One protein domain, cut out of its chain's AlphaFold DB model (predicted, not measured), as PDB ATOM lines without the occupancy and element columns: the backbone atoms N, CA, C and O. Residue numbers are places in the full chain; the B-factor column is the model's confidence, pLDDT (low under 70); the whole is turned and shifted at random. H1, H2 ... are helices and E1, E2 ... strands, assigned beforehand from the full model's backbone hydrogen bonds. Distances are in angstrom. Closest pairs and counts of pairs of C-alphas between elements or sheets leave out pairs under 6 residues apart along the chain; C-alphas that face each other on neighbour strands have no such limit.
ATOM      1  N   GLN A   5     310.112 164.667 250.444       51.47
ATOM      2  CA  GLN A   5     310.965 164.940 251.590       51.47
ATOM      3  C   GLN A   5     310.850 166.373 252.166       51.47
ATOM      4  O   GLN A   5     311.302 166.605 253.283       51.47
ATOM      5  N   ASN A   6     310.238 167.323 251.444       54.66
ATOM      6  CA  ASN A   6     310.139 168.732 251.856       54.66
ATOM      7  C   ASN A   6     308.705 169.215 252.145       54.66
ATOM      8  O   ASN A   6     308.497 170.419 252.280       54.66
ATOM      9  N   SER A   7     307.697 168.335 252.201       67.06
ATOM     10  CA  SER A   7     306.335 168.762 252.547       67.06
ATOM     11  C   SER A   7     305.944 168.236 253.921       67.06
ATOM     12  O   SER A   7     305.550 167.078 254.047       67.06
ATOM     13  N   ASP A   8     305.978 169.107 254.932       70.94
ATOM     14  CA  ASP A   8     305.479 168.841 256.294       70.94
ATOM     15  C   ASP A   8     304.071 168.225 256.292       70.94
ATOM     16  O   ASP A   8     303.717 167.412 257.142       70.94
ATOM     17  N   ASN A   9     303.277 168.555 255.272       80.50
ATOM     18  CA  ASN A   9     301.948 168.004 255.051       80.50
ATOM     19  C   ASN A   9     301.969 166.489 254.769       80.50
ATOM     20  O   ASN A   9     301.101 165.768 255.249       80.50
ATOM     21  N   THR A  10     302.959 165.980 254.028       83.19
ATOM     22  CA  THR A  10     303.126 164.532 253.816       83.19
ATOM     23  C   THR A  10     303.386 163.837 255.140       83.19
ATOM     24  O   THR A  10     302.707 162.865 255.449       83.19
ATOM     25  N   TYR A  11     304.327 164.346 255.934       87.75
ATOM     26  CA  TYR A  11     304.694 163.738 257.211       87.75
ATOM     27  C   TYR A  11     303.530 163.730 258.189       87.75
ATOM     28  O   TYR A  11     303.205 162.673 258.718       87.75
ATOM     29  N   TYR A  12     302.845 164.867 258.323       88.00
ATOM     30  CA  TYR A  12     301.636 164.985 259.128       88.00
ATOM     31  C   TYR A  12     300.574 163.953 258.723       88.00
ATOM     32  O   TYR A  12     300.031 163.248 259.569       88.00
ATOM     33  N   LYS A  13     300.302 163.811 257.420       89.50
ATOM     34  CA  LYS A  13     299.294 162.861 256.928       89.50
ATOM     35  C   LYS A  13     299.713 161.408 257.090       89.50
ATOM     36  O   LYS A  13     298.861 160.560 257.327       89.50
ATOM     37  N   LEU A  14     301.005 161.113 256.962       91.25
ATOM     38  CA  LEU A  14     301.519 159.780 257.241       91.25
ATOM     39  C   LEU A  14     301.389 159.455 258.732       91.25
ATOM     40  O   LEU A  14     300.886 158.385 259.036       91.25
ATOM     41  N   SER A  15     301.758 160.356 259.650       89.94
ATOM     42  CA  SER A  15     301.575 160.121 261.093       89.94
ATOM     43  C   SER A  15     300.104 159.976 261.487       89.94
ATOM     44  O   SER A  15     299.774 159.096 262.272       89.94
ATOM     45  N   ASP A  16     299.216 160.784 260.903       88.94
ATOM     46  CA  ASP A  16     297.767 160.718 261.142       88.94
ATOM     47  C   ASP A  16     297.194 159.357 260.715       88.94
ATOM     48  O   ASP A  16     296.473 158.704 261.464       88.94
ATOM     49  N   ARG A  17     297.627 158.853 259.552       89.88
ATOM     50  CA  ARG A  17     297.191 157.554 259.024       89.88
ATOM     51  C   ARG A  17     297.591 156.367 259.905       89.88
ATOM     52  O   ARG A  17     296.967 155.314 259.802       89.88
ATOM     53  N   VAL A  18     298.608 156.504 260.760       90.12
ATOM     54  CA  VAL A  18     299.006 155.415 261.665       90.12
ATOM     55  C   VAL A  18     297.912 155.103 262.684       90.12
ATOM     56  O   VAL A  18     297.777 153.942 263.052       90.12
ATOM     57  N   TYR A  19     297.093 156.084 263.081       86.19
ATOM     58  CA  TYR A  19     295.987 155.870 264.023       86.19
ATOM     59  C   TYR A  19     294.853 155.003 263.460       86.19
ATOM     60  O   TYR A  19     294.080 154.437 264.229       86.19
ATOM     61  N   ASP A  20     294.766 154.838 262.136       83.88
ATOM     62  CA  ASP A  20     293.759 153.990 261.479       83.88
ATOM     63  C   ASP A  20     294.133 152.492 261.498       83.88
ATOM     64  O   ASP A  20     293.611 151.689 260.719       83.88
ATOM     65  N   SER A  21     295.085 152.099 262.346       72.00
ATOM     66  CA  SER A  21     295.579 150.729 262.417       72.00
ATOM     67  C   SER A  21     294.558 149.775 263.076       72.00
ATOM     68  O   SER A  21     293.872 150.169 264.017       72.00
ATOM     69  N   PRO A  22     294.451 148.498 262.653       69.25
ATOM     70  CA  PRO A  22     295.318 147.803 261.708       69.25
ATOM     71  C   PRO A  22     295.137 148.293 260.269       69.25
ATOM     72  O   PRO A  22     294.043 148.257 259.704       69.25
ATOM     73  N   ILE A  23     296.246 148.704 259.650       77.38
ATOM     74  CA  ILE A  23     296.255 149.119 258.247       77.38
ATOM     75  C   ILE A  23     296.185 147.858 257.385       77.38
ATOM     76  O   ILE A  23     297.201 147.228 257.093       77.38
ATOM     77  N   ASN A  24     294.965 147.485 257.004       77.38
ATOM     78  CA  ASN A  24     294.688 146.303 256.180       77.38
ATOM     79  C   ASN A  24     294.857 146.575 254.673       77.38
ATOM     80  O   ASN A  24     294.887 145.652 253.857       77.38
ATOM     81  N   GLU A  25     294.953 147.846 254.287       80.62
ATOM     82  CA  GLU A  25     295.159 148.265 252.904       80.62
ATOM     83  C   GLU A  25     296.619 148.061 252.478       80.62
ATOM     84  O   GLU A  25     297.550 148.482 253.160       80.62
ATOM     85  N   LYS A  26     296.836 147.479 251.292       88.56
ATOM     86  CA  LYS A  26     298.186 147.359 250.705       88.56
ATOM     87  C   LYS A  26     298.721 148.691 250.180       88.56
ATOM     88  O   LYS A  26     299.933 148.871 250.066       88.56
ATOM     89  N   THR A  27     297.824 149.604 249.820       93.31
ATOM     90  CA  THR A  27     298.157 150.904 249.238       93.31
ATOM     91  C   THR A  27     297.128 151.944 249.641       93.31
ATOM     92  O   THR A  27     295.941 151.636 249.630       93.31
ATOM     93  N   PHE A  28     297.559 153.179 249.876       92.31
ATOM     94  CA  PHE A  28     296.665 154.308 250.135       92.31
ATOM     95  C   PHE A  28     297.158 155.571 249.431       92.31
ATOM     96  O   PHE A  28     298.267 155.620 248.893       92.31
ATOM     97  N   SER A  29     296.324 156.607 249.430       91.56
ATOM     98  CA  SER A  29     296.639 157.881 248.796       91.56
ATOM     99  C   SER A  29     296.583 159.038 249.778       91.56
ATOM    100  O   SER A  29     295.647 159.166 250.560       91.56
ATOM    101  N   VAL A  30     297.550 159.937 249.653       88.81
ATOM    102  CA  VAL A  30     297.610 161.205 250.367       88.81
ATOM    103  C   VAL A  30     297.326 162.321 249.368       88.81
ATOM    104  O   VAL A  30     298.050 162.485 248.387       88.81
ATOM    105  N   ASN A  31     296.260 163.084 249.605       86.44
ATOM    106  CA  ASN A  31     295.950 164.285 248.827       86.44
ATOM    107  C   ASN A  31     296.646 165.494 249.459       86.44
ATOM    108  O   ASN A  31     296.630 165.630 250.678       86.44
ATOM    109  N   PHE A  32     297.195 166.414 248.679       80.25
ATOM    110  CA  PHE A  32     297.813 167.644 249.177       80.25
ATOM    111  C   PHE A  32     296.965 168.871 248.844       80.25
ATOM    112  O   PHE A  32     296.121 168.835 247.951       80.25
ATOM    113  N   LYS A  33     297.211 169.986 249.548       73.62
ATOM    114  CA  LYS A  33     296.477 171.254 249.350       73.62
ATOM    115  C   LYS A  33     296.561 171.784 247.909       73.62
ATOM    116  O   LYS A  33     295.662 172.489 247.479       73.62
ATOM    117  N   SER A  34     297.603 171.424 247.160       72.88
ATOM    118  CA  SER A  34     297.793 171.808 245.754       72.88
ATOM    119  C   SER A  34     297.002 170.956 244.750       72.88
ATOM    120  O   SER A  34     297.323 170.973 243.567       72.88
ATOM    121  N   ASN A  35     296.013 170.169 245.196       71.25
ATOM    122  CA  ASN A  35     295.321 169.142 244.397       71.25
ATOM    123  C   ASN A  35     296.246 168.046 243.836       71.25
ATOM    124  O   ASN A  35     295.832 167.239 243.005       71.25
ATOM    125  N   SER A  36     297.497 167.984 244.295       82.25
ATOM    126  CA  SER A  36     298.392 166.874 243.986       82.25
ATOM    127  C   SER A  36     298.070 165.670 244.872       82.25
ATOM    128  O   SER A  36     297.571 165.806 245.990       82.25
ATOM    129  N   LYS A  37     298.339 164.472 244.358       87.75
ATOM    130  CA  LYS A  37     298.058 163.197 245.019       87.75
ATOM    131  C   LYS A  37     299.312 162.333 244.978       87.75
ATOM    132  O   LYS A  37     299.891 162.164 243.908       87.75
ATOM    133  N   GLN A  38     299.699 161.768 246.118       91.00
ATOM    134  CA  GLN A  38     300.771 160.777 246.214       91.00
ATOM    135  C   GLN A  38     300.203 159.450 246.704       91.00
ATOM    136  O   GLN A  38     299.503 159.396 247.712       91.00
ATOM    137  N   ASN A  39     300.524 158.372 245.995       93.69
ATOM    138  CA  ASN A  39     300.160 157.020 246.396       93.69
ATOM    139  C   ASN A  39     301.309 156.382 247.174       93.69
ATOM    140  O   ASN A  39     302.476 156.611 246.860       93.69
ATOM    141  N   PHE A  40     300.983 155.557 248.154       94.38
ATOM    142  CA  PHE A  40     301.948 154.830 248.963       94.38
ATOM    143  C   PHE A  40     301.593 153.353 248.986       94.38
ATOM    144  O   PHE A  40     300.418 152.991 249.010       94.38
ATOM    145  N   LYS A  41     302.619 152.508 248.998       95.56
ATOM    146  CA  LYS A  41     302.518 151.091 249.323       95.56
ATOM    147  C   LYS A  41     302.903 150.893 250.782       95.56
ATOM    148  O   LYS A  41     303.964 151.352 251.200       95.56
ATOM    149  N   VAL A  42     302.073 150.170 251.523       94.88
ATOM    150  CA  VAL A  42     302.406 149.700 252.869       94.88
ATOM    151  C   VAL A  42     303.380 148.535 252.734       94.88
ATOM    152  O   VAL A  42     303.068 147.527 252.100       94.88
ATOM    153  N   GLN A  43     304.577 148.696 253.290       94.62
ATOM    154  CA  GLN A  43     305.598 147.648 253.335       94.62
ATOM    155  C   GLN A  43     305.424 146.791 254.591       94.62
ATOM    156  O   GLN A  43     305.535 145.570 254.530       94.62
ATOM    157  N   ALA A  44     305.109 147.433 255.718       92.31
ATOM    158  CA  ALA A  44     304.790 146.777 256.979       92.31
ATOM    159  C   ALA A  44     303.949 147.703 257.866       92.31
ATOM    160  O   ALA A  44     304.057 148.926 257.779       92.31
ATOM    161  N   SER A  45     303.156 147.119 258.756       91.56
ATOM    162  CA  SER A  45     302.476 147.821 259.843       91.56
ATOM    163  C   SER A  45     302.556 146.979 261.112       91.56
ATOM    164  O   SER A  45     302.692 145.754 261.060       91.56
ATOM    165  N   ARG A  46     302.532 147.639 262.269       87.62
ATOM    166  CA  ARG A  46     302.540 146.977 263.571       87.62
ATOM    167  C   ARG A  46     301.640 147.727 264.537       87.62
ATOM    168  O   ARG A  46     301.680 148.953 264.592       87.62
ATOM    169  N   VAL A  47     300.874 146.960 265.305       84.94
ATOM    170  CA  VAL A  47     300.076 147.421 266.442       84.94
ATOM    171  C   VAL A  47     300.416 146.544 267.632       84.94
ATOM    172  O   VAL A  47     300.418 145.320 267.511       84.94
ATOM    173  N   ASP A  48     300.689 147.167 268.765       79.50
ATOM    174  CA  ASP A  48     300.847 146.517 270.055       79.50
ATOM    175  C   ASP A  48     299.853 147.156 271.029       79.50
ATOM    176  O   ASP A  48     300.010 148.290 271.478       79.50
ATOM    177  N   LYS A  49     298.773 146.424 271.311       74.56
ATOM    178  CA  LYS A  49     297.696 146.901 272.186       74.56
ATOM    179  C   LYS A  49     298.109 146.946 273.660       74.56
ATOM    180  O   LYS A  49     297.413 147.570 274.448       74.56
ATOM    181  N   GLY A  50     299.209 146.285 274.037       70.06
ATOM    182  CA  GLY A  50     299.687 146.260 275.419       70.06
ATOM    183  C   GLY A  50     300.335 147.573 275.856       70.06
ATOM    184  O   GLY A  50     300.295 147.906 277.035       70.06
ATOM    185  N   ASN A  51     300.910 148.325 274.913       70.56
ATOM    186  CA  ASN A  51     301.621 149.583 275.175       70.56
ATOM    187  C   ASN A  51     301.188 150.738 274.252       70.56
ATOM    188  O   ASN A  51     301.869 151.759 274.202       70.56
ATOM    189  N   GLY A  52     300.104 150.563 273.489       72.62
ATOM    190  CA  GLY A  52     299.579 151.580 272.573       72.62
ATOM    191  C   GLY A  52     300.444 151.831 271.332       72.62
ATOM    192  O   GLY A  52     300.125 152.711 270.535       72.62
ATOM    193  N   PHE A  53     301.526 151.073 271.115       83.50
ATOM    194  CA  PHE A  53     302.433 151.312 269.996       83.50
ATOM    195  C   PHE A  53     301.767 150.996 268.658       83.50
ATOM    196  O   PHE A  53     301.318 149.875 268.405       83.50
ATOM    197  N   GLN A  54     301.788 151.972 267.753       88.31
ATOM    198  CA  GLN A  54     301.347 151.803 266.376       88.31
ATOM    199  C   GLN A  54     302.358 152.443 265.426       88.31
ATOM    200  O   GLN A  54     302.810 153.569 265.636       88.31
ATOM    201  N   ALA A  55     302.728 151.715 264.375       91.88
ATOM    202  CA  ALA A  55     303.677 152.188 263.375       91.88
ATOM    203  C   ALA A  55     303.420 151.573 261.999       91.88
ATOM    204  O   ALA A  55     302.888 150.465 261.879       91.88
ATOM    205  N   MET A  56     303.875 152.265 260.955       94.44
ATOM    206  CA  MET A  56     303.925 151.736 259.594       94.44
ATOM    207  C   MET A  56     305.195 152.151 258.855       94.44
ATOM    208  O   MET A  56     305.753 153.223 259.084       94.44
ATOM    209  N   ALA A  57     305.608 151.301 257.921       94.50
ATOM    210  CA  ALA A  57     306.627 151.585 256.925       94.50
ATOM    211  C   ALA A  57     305.966 151.648 255.546       94.50
ATOM    212  O   ALA A  57     305.259 150.712 255.153       94.50
ATOM    213  N   VAL A  58     306.188 152.733 254.805       94.62
ATOM    214  CA  VAL A  58     305.566 152.953 253.495       94.62
ATOM    215  C   VAL A  58     306.568 153.429 252.454       94.62
ATOM    216  O   VAL A  58     307.467 154.211 252.747       94.62
ATOM    217  N   SER A  59     306.366 153.000 251.216       95.25
ATOM    218  CA  SER A  59     307.143 153.440 250.056       95.25
ATOM    219  C   SER A  59     306.250 154.213 249.099       95.25
ATOM    220  O   SER A  59     305.110 153.792 248.866       95.25
ATOM    221  N   PRO A  60     306.704 155.336 248.528       94.44
ATOM    222  CA  PRO A  60     305.888 156.067 247.583       94.44
ATOM    223  C   PRO A  60     305.812 155.316 246.246       94.44
ATOM    224  O   PRO A  60     306.710 154.576 245.852       94.44
ATOM    225  N   ILE A  61     304.703 155.492 245.540       94.50
ATOM    226  CA  ILE A  61     304.487 154.950 244.198       94.50
ATOM    227  C   ILE A  61     304.684 156.091 243.199       94.50
ATOM    228  O   ILE A  61     304.040 157.140 243.301       94.50
ATOM    229  N   GLY A  62     305.596 155.894 242.253       90.88
ATOM    230  CA  GLY A  62     305.898 156.837 241.187       90.88
ATOM    231  C   GLY A  62     304.716 157.062 240.243       90.88
ATOM    232  O   GLY A  62     303.736 156.316 240.222       90.88
ATOM    233  N   LYS A  63     304.815 158.107 239.415       88.19
ATOM    234  CA  LYS A  63     303.799 158.415 238.388       88.19
ATOM    235  C   LYS A  63     303.658 157.303 237.341       88.19
ATOM    236  O   LYS A  63     302.616 157.198 236.708       88.19
ATOM    237  N   ASP A  64     304.695 156.491 237.173       92.19
ATOM    238  CA  ASP A  64     304.732 155.303 236.318       92.19
ATOM    239  C   ASP A  64     304.104 154.060 236.978       92.19
ATOM    240  O   ASP A  64     304.120 152.977 236.398       92.19
ATOM    241  N   GLY A  65     303.562 154.198 238.194       93.19
ATOM    242  CA  GLY A  65     302.946 153.111 238.954       93.19
ATOM    243  C   GLY A  65     303.944 152.188 239.652       93.19
ATOM    244  O   GLY A  65     303.521 151.239 240.315       93.19
ATOM    245  N   LYS A  66     305.255 152.445 239.546       95.31
ATOM    246  CA  LYS A  66     306.278 151.630 240.207       95.31
ATOM    247  C   LYS A  66     306.483 152.080 241.645       95.31
ATOM    248  O   LYS A  66     306.470 153.268 241.953       95.31
ATOM    249  N   VAL A  67     306.681 151.114 242.533       94.88
ATOM    250  CA  VAL A  67     307.053 151.384 243.925       94.88
ATOM    251  C   VAL A  67     308.506 151.844 243.951       94.88
ATOM    252  O   VAL A  67     309.376 151.148 243.427       94.88
ATOM    253  N   ASP A  68     308.758 152.985 244.579       94.12
ATOM    254  CA  ASP A  68     310.102 153.414 244.949       94.12
ATOM    255  C   ASP A  68     310.557 152.588 246.161       94.12
ATOM    256  O   ASP A  68     310.054 152.769 247.269       94.12
ATOM    257  N   ASN A  69     311.466 151.638 245.941       89.44
ATOM    258  CA  ASN A  69     312.023 150.813 247.017       89.44
ATOM    259  C   ASN A  69     313.312 151.406 247.611       89.44
ATOM    260  O   ASN A  69     313.832 150.843 248.572       89.44
ATOM    261  N   ASP A  70     313.800 152.528 247.076       92.69
ATOM    262  CA  ASP A  70     314.980 153.232 247.585       92.69
ATOM    263  C   ASP A  70     314.590 154.201 248.715       92.69
ATOM    264  O   ASP A  70     315.397 154.502 249.596       92.69
ATOM    265  N   THR A  71     313.327 154.646 248.730       90.06
ATOM    266  CA  THR A  71     312.758 155.489 249.787       90.06
ATOM    267  C   THR A  71     311.727 154.731 250.625       90.06
ATOM    268  O   THR A  71     310.710 154.242 250.121       90.06
ATOM    269  N   VAL A  72     311.932 154.711 251.945       92.69
ATOM    270  CA  VAL A  72     310.962 154.195 252.920       92.69
ATOM    271  C   VAL A  72     310.707 155.245 253.996       92.69
ATOM    272  O   VAL A  72     311.637 155.742 254.630       92.69
ATOM    273  N   TYR A  73     309.436 155.567 254.219       93.06
ATOM    274  CA  TYR A  73     308.985 156.413 255.318       93.06
ATOM    275  C   TYR A  73     308.520 155.540 256.474       93.06
ATOM    276  O   TYR A  73     307.664 154.674 256.295       93.06
ATOM    277  N   PHE A  74     309.048 155.812 257.662       93.62
ATOM    278  CA  PHE A  74     308.578 155.224 258.910       93.62
ATOM    279  C   PHE A  74     307.713 156.256 259.623       93.62
ATOM    280  O   PHE A  74     308.182 157.349 259.938       93.62
ATOM    281  N   ALA A  75     306.449 155.917 259.837       92.50
ATOM    282  CA  ALA A  75     305.504 156.748 260.561       92.50
ATOM    283  C   ALA A  75     305.087 156.029 261.839       92.50
ATOM    284  O   ALA A  75     304.823 154.825 261.834       92.50
ATOM    285  N   TYR A  76     305.016 156.791 262.920       90.12
ATOM    286  CA  TYR A  76     304.633 156.322 264.241       90.12
ATOM    287  C   TYR A  76     303.413 157.123 264.677       90.12
ATOM    288  O   TYR A  76     303.375 158.339 264.467       90.12
ATOM    289  N   ALA A  77     302.426 156.449 265.259       86.19
ATOM    290  CA  ALA A  77     301.388 157.147 265.991       86.19
ATOM    291  C   ALA A  77     302.025 157.784 267.232       86.19
ATOM    292  O   ALA A  77     302.972 157.241 267.808       86.19
ATOM    293  N   GLY A  78     301.510 158.945 267.628       73.88
ATOM    294  CA  GLY A  78     301.696 159.429 268.992       73.88
ATOM    295  C   GLY A  78     300.750 158.687 269.940       73.88
ATOM    296  O   GLY A  78     300.343 157.559 269.674       73.88
ATOM    297  N   THR A  79     300.361 159.336 271.031       65.62
ATOM    298  CA  THR A  79     299.333 158.823 271.948       65.62
ATOM    299  C   THR A  79     297.949 158.898 271.292       65.62
ATOM    300  O   THR A  79     297.604 159.929 270.711       65.62
ATOM    301  N   ASN A  80     297.139 157.840 271.378       59.72
ATOM    302  CA  ASN A  80     295.754 157.822 270.911       59.72
ATOM    303  C   ASN A  80     294.794 158.186 272.065       59.72
ATOM    304  O   ASN A  80     294.343 157.316 272.809       59.72
ATOM    305  N   PRO A  81     294.343 159.448 272.189       52.47
ATOM    306  CA  PRO A  81     293.512 159.889 273.316       52.47
ATOM    307  C   PRO A  81     292.131 159.207 273.406       52.47
ATOM    308  O   PRO A  81     291.376 159.476 274.338       52.47
ATOM    309  N   LYS A  82     291.760 158.368 272.430       51.97
ATOM    310  CA  LYS A  82     290.495 157.620 272.396       51.97
ATOM    311  C   LYS A  82     290.630 156.158 272.844       51.97
ATOM    312  O   LYS A  82     289.604 155.493 272.978       51.97
ATOM    313  N   GLU A  83     291.841 155.652 273.086       53.12
ATOM    314  CA  GLU A  83     292.069 154.309 273.634       53.12
ATOM    315  C   GLU A  83     292.172 154.371 275.177       53.12
ATOM    316  O   GLU A  83     292.997 155.106 275.715       53.12
ATOM    317  N   PRO A  84     291.384 153.589 275.943       49.84
ATOM    318  CA  PRO A  84     291.449 153.570 277.413       49.84
ATOM    319  C   PRO A  84     292.813 153.145 277.983       49.84
ATOM    320  O   PRO A  84     293.121 153.459 279.135       49.84
ATOM    321  N   ALA A  85     293.627 152.436 277.191       51.69
ATOM    322  CA  ALA A  85     295.004 152.076 277.533       51.69
ATOM    323  C   ALA A  85     295.931 153.307 277.633       51.69
ATOM    324  O   ALA A  85     296.890 153.292 278.408       51.69
ATOM    325  N   ASP A  86     295.594 154.400 276.938       46.03
ATOM    326  CA  ASP A  86     296.343 155.657 276.990       46.03
ATOM    327  C   ASP A  86     295.972 156.513 278.205       46.03
ATOM    328  O   ASP A  86     296.838 157.171 278.768       46.03
ATOM    329  N   LEU A  87     294.747 156.415 278.739       49.38
ATOM    330  CA  LEU A  87     294.413 157.053 280.024       49.38
ATOM    331  C   LEU A  87     295.154 156.399 281.198       49.38
ATOM    332  O   LEU A  87     295.552 157.081 282.141       49.38
ATOM    333  N   GLY A  88     295.358 155.079 281.143       51.19
ATOM    334  CA  GLY A  88     296.156 154.352 282.131       51.19
ATOM    335  C   GLY A  88     297.641 154.705 282.048       51.19
ATOM    336  O   GLY A  88     298.263 154.931 283.083       51.19
ATOM    337  N   THR A  89     298.186 154.808 280.833       49.97
ATOM    338  CA  THR A  89     299.597 155.144 280.589       49.97
ATOM    339  C   THR A  89     299.897 156.615 280.870       49.97
ATOM    340  O   THR A  89     300.923 156.890 281.478       49.97
ATOM    341  N   ASP A  90     299.007 157.557 280.554       43.84
ATOM    342  CA  ASP A  90     299.191 158.983 280.863       43.84
ATOM    343  C   ASP A  90     299.021 159.281 282.361       43.84
ATOM    344  O   ASP A  90     299.797 160.053 282.930       43.84
ATOM    345  N   VAL A  91     298.078 158.618 283.051       52.69
ATOM    346  CA  VAL A  91     298.016 158.642 284.525       52.69
ATOM    347  C   VAL A  91     299.264 157.992 285.108       52.69
ATOM    348  O   VAL A  91     299.848 158.525 286.048       52.69
ATOM    349  N   GLN A  92     299.716 156.867 284.553       50.50
ATOM    350  CA  GLN A  92     300.904 156.195 285.049       50.50
ATOM    351  C   GLN A  92     302.154 157.025 284.801       50.50
ATOM    352  O   GLN A  92     302.882 157.173 285.759       50.50
ATOM    353  N   LEU A  93     302.397 157.622 283.631       53.12
ATOM    354  CA  LEU A  93     303.554 158.475 283.318       53.12
ATOM    355  C   LEU A  93     303.511 159.812 284.072       53.12
ATOM    356  O   LEU A  93     304.524 160.216 284.643       53.12
ATOM    357  N   GLY A  94     302.336 160.442 284.169       52.72
ATOM    358  CA  GLY A  94     302.112 161.626 285.004       52.72
ATOM    359  C   GLY A  94     302.347 161.362 286.498       52.72
ATOM    360  O   GLY A  94     302.823 162.241 287.212       52.72
ATOM    361  N   LEU A  95     302.101 160.131 286.964       47.53
ATOM    362  CA  LEU A  95     302.425 159.657 288.316       47.53
ATOM    363  C   LEU A  95     303.753 158.872 288.397       47.53
ATOM    364  O   LEU A  95     304.180 158.517 289.492       47.53
ATOM    365  N   SER A  96     304.451 158.605 287.287       47.31
ATOM    366  CA  SER A  96     305.702 157.815 287.247       47.31
ATOM    367  C   SER A  96     306.885 158.647 287.709       47.31
ATOM    368  O   SER A  96     307.871 158.107 288.198       47.31
ATOM    369  N   GLY A  97     306.759 159.976 287.661       48.34
ATOM    370  CA  GLY A  97     307.629 160.860 288.435       48.34
ATOM    371  C   GLY A  97     307.538 160.618 289.952       48.34
ATOM    372  O   GLY A  97     308.430 161.030 290.683       48.34
ATOM    373  N   ILE A  98     306.489 159.927 290.425       51.12
ATOM    374  CA  ILE A  98     306.218 159.587 291.834       51.12
ATOM    375  C   ILE A  98     306.408 158.073 292.096       51.12
ATOM    376  O   ILE A  98     306.488 157.633 293.241       51.12
ATOM    377  N   SER A  99     306.513 157.233 291.063       51.00
ATOM    378  CA  SER A  99     306.750 155.790 291.194       51.00
ATOM    379  C   SER A  99     307.599 155.274 290.037       51.00
ATOM    380  O   SER A  99     307.184 155.373 288.891       51.00
TER     381      SER A  99
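AT A GLANCE: This is residues 5 to 99 of the 110 residues of an uncharacterized protein of Staphylococcus edaphicus (UniProt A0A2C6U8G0). A twisted sheet of four strands, E1 to E4, curls round one helix, H1, which packs in its hollow, while the second helix, H2, lies off the sheet at one end of the long axis. The long hairpin of E2 and E3 runs along that axis, and residues 91 to 99, of which 91 to 96 belong to H2, stick out at its end. The printed part has 95 residues, with two named helices and four named strands in the order H1 E1 E2 E3 E4 H2; the sheet's order is E1 - E2 - E3 - E4, all antiparallel, and the class is mixed, helices and strands. The whole is loose, with a radius of gyration of the C-alphas of 15.9 A and spans of 55 by 25 by 22 A.

IN THESE COORDINATES: The longest strand, E2, covers residues 37 to 48 and measures 30.2 A from its first C-alpha at (298.058, 163.197, 245.019) to its last; it bends by 68 degrees at residue 43. E3 is residues 53 to 61, 26.1 A long. The edge strands are E1, residues 27 to 31, and E4, residues 73 to 76. H1 spans residues 8 to 18, 15.8 A, beginning at C-alpha 8 at (305.479, 168.841, 256.294). H2 spans residues 84 to 96, 17.8 A, ending at C-alpha 96 at (305.702, 157.815, 287.247).

HOW THE PARTS SIT: The four strands form a meander, each strand the antiparallel neighbour of the one before. E2 and E3 are a hairpin with directions 153 degrees apart; N 46 and O 55 are 2.9 A apart, within hydrogen-bond range. The hairpin of E1 and E2 has an angle of 124 degrees, with N 30 and O 38 at 2.8 A. The hairpin of E3 and E4 has an angle of 157 degrees, with N 73 and O 58 at 2.8 A. H1 is on one face of the sheet, making two layers, a helix layer and a strand layer. Its closest C-alphas to E4 are those of Ser 15 and Ala 75, 5.2 A; to E3, Val 18 and Ala 55, 5.9 A; to E1, Lys 13 and Val 30, 7.0 A. H1 and E2 are near each other, with 5 pairs of C-alphas within 10 A. H2 is not on the sheet, and H1 and H2 are apart. In H1 and H2 every O i to N i+4 pair is within hydrogen-bond range.

THE WHOLE: The two C-alphas farthest apart, those of Asp 64 and Ile 98, are 55.7 A apart. Without residues 91 to 99, which stand free, the body spans 46 by 25 by 19 A. The printed part has no cut. The link from E3 to E4, 11 residues, is long. The mean pLDDT of the printed part is 78.1; residues 5 to 7, residue 22 and residues 79 to 99 are under 70, and H2 has a mean of 50.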